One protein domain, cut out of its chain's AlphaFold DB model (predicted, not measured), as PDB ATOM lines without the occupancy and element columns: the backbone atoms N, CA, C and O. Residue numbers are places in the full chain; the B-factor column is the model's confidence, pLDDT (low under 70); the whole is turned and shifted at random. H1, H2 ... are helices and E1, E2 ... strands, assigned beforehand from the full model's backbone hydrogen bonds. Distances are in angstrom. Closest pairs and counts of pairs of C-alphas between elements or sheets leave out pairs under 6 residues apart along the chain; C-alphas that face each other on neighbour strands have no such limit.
ATOM      1  N   ILE A   2     171.844 178.323 213.356       84.56
ATOM      2  CA  ILE A   2     172.244 178.045 211.963       84.56
ATOM      3  C   ILE A   2     171.252 178.724 211.011       84.56
ATOM      4  O   ILE A   2     170.050 178.527 211.161       84.56
ATOM      5  N   VAL A   3     171.738 179.534 210.063       82.31
ATOM      6  CA  VAL A   3     170.877 180.362 209.181       82.31
ATOM      7  C   VAL A   3     170.612 179.713 207.814       82.31
ATOM      8  O   VAL A   3     169.613 180.020 207.174       82.31
ATOM      9  N   LYS A   4     171.451 178.771 207.367       75.56
ATOM     10  CA  LYS A   4     171.279 178.067 206.086       75.56
ATOM     11  C   LYS A   4     171.026 176.582 206.336       75.56
ATOM     12  O   LYS A   4     171.922 175.867 206.748       75.56
ATOM     13  N   GLY A   5     169.798 176.120 206.115       71.44
ATOM     14  CA  GLY A   5     169.468 174.690 206.164       71.44
ATOM     15  C   GLY A   5     169.773 173.973 204.843       71.44
ATOM     16  O   GLY A   5     170.192 174.604 203.875       71.44
ATOM     17  N   CYS A   6     169.474 172.673 204.771       67.50
ATOM     18  CA  CYS A   6     169.568 171.826 203.565       67.50
ATOM     19  C   CYS A   6     168.484 172.172 202.504       67.50
ATOM     20  O   CYS A   6     167.848 171.316 201.893       67.50
ATOM     21  N   SER A   7     168.173 173.460 202.340       65.88
ATOM     22  CA  SER A   7     167.107 173.942 201.465       65.88
ATOM     23  C   SER A   7     167.622 174.093 200.037       65.88
ATOM     24  O   SER A   7     168.510 174.896 199.779       65.88
ATOM     25  N   LYS A   8     167.014 173.367 199.092       69.31
ATOM     26  CA  LYS A   8     167.317 173.445 197.647       69.31
ATOM     27  C   LYS A   8     166.642 174.624 196.936       69.31
ATOM     28  O   LYS A   8     166.702 174.729 195.716       69.31
ATOM     29  N   LYS A   9     165.950 175.487 197.685       76.75
ATOM     30  CA  LYS A   9     165.316 176.685 197.130       76.75
ATOM     31  C   LYS A   9     166.398 177.741 196.875       76.75
ATOM     32  O   LYS A   9     167.224 177.944 197.765       76.75
ATOM     33  N   PRO A  10     166.393 178.417 195.712       77.75
ATOM     34  CA  PRO A  10     167.300 179.525 195.451       77.75
ATOM     35  C   PRO A  10     166.899 180.697 196.350       77.75
ATOM     36  O   PRO A  10     165.995 181.468 196.039       77.75
ATOM     37  N   ILE A  11     167.521 180.767 197.524       82.38
ATOM     38  CA  ILE A  11     167.365 181.880 198.454       82.38
ATOM     39  C   ILE A  11     168.468 182.886 198.112       82.38
ATOM     40  O   ILE A  11     169.638 182.489 198.126       82.38
ATOM     41  N   PRO A  12     168.119 184.146 197.808       86.44
ATOM     42  CA  PRO A  12     169.099 185.187 197.522       86.44
ATOM     43  C   PRO A  12     170.049 185.387 198.709       86.44
ATOM     44  O   PRO A  12     169.640 185.278 199.870       86.44
ATOM     45  N   GLU A  13     171.321 185.671 198.429       83.62
ATOM     46  CA  GLU A  13     172.348 185.801 199.467       83.62
ATOM     47  C   GLU A  13     172.030 186.936 200.451       83.62
ATOM     48  O   GLU A  13     172.249 186.811 201.660       83.62
ATOM     49  N   GLU A  14     171.384 187.995 199.962       88.19
ATOM     50  CA  GLU A  14     170.958 189.153 200.744       88.19
ATOM     51  C   GLU A  14     169.975 188.774 201.861       88.19
ATOM     52  O   GLU A  14     169.992 189.369 202.943       88.19
ATOM     53  N   ALA A  15     169.136 187.755 201.646       89.00
ATOM     54  CA  ALA A  15     168.185 187.302 202.658       89.00
ATOM     55  C   ALA A  15     168.900 186.718 203.884       89.00
ATOM     56  O   ALA A  15     168.477 186.960 205.019       89.00
ATOM     57  N   TYR A  16     170.014 186.007 203.677       87.81
ATOM     58  CA  TYR A  16     170.825 185.494 204.779       87.81
ATOM     59  C   TYR A  16     171.479 186.634 205.559       87.81
ATOM     60  O   TYR A  16     171.476 186.604 206.790       87.81
ATOM     61  N   VAL A  17     171.964 187.672 204.872       88.81
ATOM     62  CA  VAL A  17     172.545 188.858 205.519       88.81
ATOM     63  C   VAL A  17     171.501 189.574 206.379       88.81
ATOM     64  O   VAL A  17     171.744 189.830 207.560       88.81
ATOM     65  N   MET A  18     170.306 189.822 205.836       91.50
ATOM     66  CA  MET A  18     169.212 190.462 206.574       91.50
ATOM     67  C   MET A  18     168.741 189.636 207.776       91.50
ATOM     68  O   MET A  18     168.402 190.196 208.822       91.50
ATOM     69  N   ALA A  19     168.702 188.309 207.643       90.25
ATOM     70  CA  ALA A  19     168.375 187.424 208.752       90.25
ATOM     71  C   ALA A  19     169.423 187.560 209.864       90.25
ATOM     72  O   ALA A  19     169.073 187.836 211.012       90.25
ATOM     73  N   VAL A  20     170.711 187.448 209.522       90.12
ATOM     74  CA  VAL A  20     171.818 187.572 210.480       90.12
ATOM     75  C   VAL A  20     171.761 188.916 211.210       90.12
ATOM     76  O   VAL A  20     171.853 188.925 212.435       90.12
ATOM     77  N   GLN A  21     171.538 190.030 210.505       91.50
ATOM     78  CA  GLN A  21     171.428 191.366 211.111       91.50
ATOM     79  C   GLN A  21     170.328 191.451 212.176       91.50
ATOM     80  O   GLN A  21     170.556 191.994 213.256       91.50
ATOM     81  N   ARG A  22     169.150 190.870 211.917       91.31
ATOM     82  CA  ARG A  22     168.050 190.840 212.897       91.31
ATOM     83  C   ARG A  22     168.344 189.949 214.105       91.31
ATOM     84  O   ARG A  22     167.831 190.202 215.189       91.31
ATOM     85  N   ILE A  23     169.156 188.910 213.926       90.44
ATOM     86  CA  ILE A  23     169.427 187.884 214.942       90.44
ATOM     87  C   ILE A  23     170.645 188.233 215.818       90.44
ATOM     88  O   ILE A  23     170.680 187.863 216.991       90.44
ATOM     89  N   GLN A  24     171.632 188.969 215.297       89.69
ATOM     90  CA  GLN A  24     172.817 189.429 216.041       89.69
ATOM     91  C   GLN A  24     172.542 190.029 217.442       89.69
ATOM     92  O   GLN A  24     173.293 189.703 218.370       89.69
ATOM     93  N   PRO A  25     171.507 190.869 217.673       89.94
ATOM     94  CA  PRO A  25     171.262 191.447 218.998       89.94
ATOM     95  C   PRO A  25     170.792 190.433 220.053       89.94
ATOM     96  O   PRO A  25     170.968 190.679 221.246       89.94
ATOM     97  N   ILE A  26     170.245 189.286 219.646       90.88
ATOM     98  CA  ILE A  26     169.695 188.271 220.559       90.88
ATOM     99  C   ILE A  26     170.546 186.998 220.622       90.88
ATOM    100  O   ILE A  26     170.616 186.350 221.664       90.88
ATOM    101  N   ALA A  27     171.225 186.627 219.536       90.38
ATOM    102  CA  ALA A  27     171.989 185.391 219.476       90.38
ATOM    103  C   ALA A  27     173.403 185.542 220.052       90.38
ATOM    104  O   ALA A  27     174.143 186.471 219.733       90.38
ATOM    105  N   ARG A  28     173.830 184.542 220.833       90.06
ATOM    106  CA  ARG A  28     175.222 184.407 221.299       90.06
ATOM    107  C   ARG A  28     176.188 184.091 220.151       90.06
ATOM    108  O   ARG A  28     177.317 184.580 220.128       90.06
ATOM    109  N   SER A  29     175.748 183.261 219.206       90.62
ATOM    110  CA  SER A  29     176.515 182.878 218.022       90.62
ATOM    111  C   SER A  29     175.610 182.569 216.831       90.62
ATOM    112  O   SER A  29     174.532 181.971 216.965       90.62
ATOM    113  N   VAL A  30     176.075 182.957 215.646       90.94
ATOM    114  CA  VAL A  30     175.427 182.684 214.364       90.94
ATOM    115  C   VAL A  30     176.395 181.901 213.484       90.94
ATOM    116  O   VAL A  30     177.573 182.238 213.366       90.94
ATOM    117  N   MET A  31     175.881 180.828 212.898       91.31
ATOM    118  CA  MET A  31     176.605 179.896 212.047       91.31
ATOM    119  C   MET A  31     175.919 179.826 210.683       91.31
ATOM    120  O   MET A  31     174.695 179.951 210.581       91.31
ATOM    121  N   PHE A  32     176.708 179.624 209.637       89.12
ATOM    122  CA  PHE A  32     176.241 179.548 208.262       89.12
ATOM    123  C   PHE A  32     176.674 178.227 207.630       89.12
ATOM    124  O   PHE A  32     177.834 177.844 207.742       89.12
ATOM    125  N   GLY A  33     175.739 177.545 206.969       86.50
ATOM    126  CA  GLY A  33     175.948 176.228 206.360       86.50
ATOM    127  C   GLY A  33     175.080 175.145 206.997       86.50
ATOM    128  O   GLY A  33     174.350 175.410 207.944       86.50
ATOM    129  N   GLU A  34     175.154 173.931 206.462       85.94
ATOM    130  CA  GLU A  34     174.335 172.794 206.898       85.94
ATOM    131  C   GLU A  34     174.730 172.290 208.291       85.94
ATOM    132  O   GLU A  34     175.839 172.534 208.748       85.94
ATOM    133  N   ALA A  35     173.848 171.547 208.967       82.31
ATOM    134  CA  ALA A  35     174.058 171.113 210.355       82.31
ATOM    135  C   ALA A  35     175.435 170.470 210.615       82.31
ATOM    136  O   ALA A  35     176.058 170.753 211.636       82.31
ATOM    137  N   CYS A  36     175.927 169.662 209.673       85.62
ATOM    138  CA  CYS A  36     177.207 168.961 209.784       85.62
ATOM    139  C   CYS A  36     178.421 169.775 209.297       85.62
ATOM    140  O   CYS A  36     179.553 169.348 209.498       85.62
ATOM    141  N   SER A  37     178.215 170.921 208.639       86.88
ATOM    142  CA  SER A  37     179.279 171.699 207.975       86.88
ATOM    143  C   SER A  37     179.163 173.209 208.205       86.88
ATOM    144  O   SER A  37     179.763 174.004 207.485       86.88
ATOM    145  N   ALA A  38     178.370 173.627 209.191       89.94
ATOM    146  CA  ALA A  38     178.154 175.031 209.484       89.94
ATOM    147  C   ALA A  38     179.405 175.650 210.110       89.94
ATOM    148  O   ALA A  38     179.957 175.139 211.086       89.94
ATOM    149  N   VAL A  39     179.804 176.808 209.593       90.44
ATOM    150  CA  VAL A  39     180.929 177.587 210.112       90.44
ATOM    151  C   VAL A  39     180.424 178.784 210.917       90.44
ATOM    152  O   VAL A  39     179.402 179.382 210.564       90.44
ATOM    153  N   PRO A  40     181.093 179.159 212.019       89.56
ATOM    154  CA  PRO A  40     180.719 180.337 212.787       89.56
ATOM    155  C   PRO A  40     181.049 181.609 212.000       89.56
ATOM    156  O   PRO A  40     182.202 181.856 211.666       89.56
ATOM    157  N   ILE A  41     180.034 182.436 211.745       90.50
ATOM    158  CA  ILE A  41     180.183 183.735 211.061       90.50
ATOM    159  C   ILE A  41     180.055 184.917 212.024       90.50
ATOM    160  O   ILE A  41     180.483 186.027 211.726       90.50
ATOM    161  N   TYR A  42     179.468 184.686 213.197       90.75
ATOM    162  CA  TYR A  42     179.351 185.685 214.248       90.75
ATOM    163  C   TYR A  42     179.389 185.011 215.615       90.75
ATOM    164  O   TYR A  42     178.702 184.016 215.859       90.75
ATOM    165  N   LYS A  43     180.163 185.587 216.532       89.50
ATOM    166  CA  LYS A  43     180.212 185.194 217.939       89.50
ATOM    167  C   LYS A  43     180.303 186.461 218.778       89.50
ATOM    168  O   LYS A  43     181.187 187.287 218.554       89.50
ATOM    169  N   ARG A  44     179.398 186.617 219.743       89.06
ATOM    170  CA  ARG A  44     179.461 187.727 220.696       89.06
ATOM    171  C   ARG A  44     180.735 187.574 221.535       89.06
ATOM    172  O   ARG A  44     180.957 186.515 222.116       89.06
ATOM    173  N   LYS A  45     181.585 188.607 221.556       81.88
ATOM    174  CA  LYS A  45     182.918 188.555 222.189       81.88
ATOM    175  C   LYS A  45     182.882 188.461 223.722       81.88
ATOM    176  O   LYS A  45     183.789 187.875 224.292       81.88
ATOM    177  N   ASN A  46     181.837 188.978 224.368       71.25
ATOM    178  CA  ASN A  46     181.769 189.096 225.829       71.25
ATOM    179  C   ASN A  46     180.633 188.258 226.430       71.25
ATOM    180  O   ASN A  46     179.675 188.810 226.965       71.25
ATOM    181  N   MET A  47     180.713 186.931 226.322       55.22
ATOM    182  CA  MET A  47     179.797 186.035 227.036       55.22
ATOM    183  C   MET A  47     180.477 184.759 227.489       55.22
ATOM    184  O   MET A  47     181.117 184.117 226.623       55.22
TER     185      MET A  47
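What this domain is: This is residues 2 to 47 of the 47 residues of an uncharacterized protein of Capnocytophaga canis (UniProt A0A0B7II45). A small two-stranded hairpin, E1 and E2, has one helix, H1, running loosely beside it on the E1 side, and the stretch before the helix swings out in a wide loop from beside E1, with residues 8 to 14 sticking out. The printed part has 46 residues, with one named helix and two named strands in the order H1, E1, E2, and the sheet E1 - E2 is antiparallel. The class is mixed, helices and strands, though under half of the residues are in named elements. The whole is flat, spanning 35 by 23 by 12 A, and only just compact, close to loose, with a radius of gyration of the C-alphas of 11.0 A.

How they stand to each other: E1, residues 29 to 32, and E2, residues 39 to 43, form a hairpin, with 151 degrees between their directions. C-alphas 31 and 40 face each other at 4.2 A. N 30 and O 42, 2.8 A apart, and N 39 and O 32, 2.9 A apart, are within hydrogen-bond range. The closest C-alphas of E1 and H1, residues 13 to 23, are those of Val 30 and Val 20, 7.2 A apart. H1 and E2 are apart. In H1 every O i to N i+4 pair is within hydrogen-bond range.

Where its parts are: E1 measures 10.3 A from first to last C-alpha and E2 10.9 A, ending at C-alpha 43, (180.212, 185.194, 217.939). H1 measures 15.9 A and begins at C-alpha 13, (172.348, 185.801, 199.467).

The domain as a whole: The C-alphas farthest apart, those of Lys 9 and Asn 46, are 35.3 A apart. The link from H1 to E1 is tight and that from E1 to E2 short. The printed part has no cut. The mean pLDDT of the printed part is 84.8; residues 6 to 8 and residue 47 are under 70.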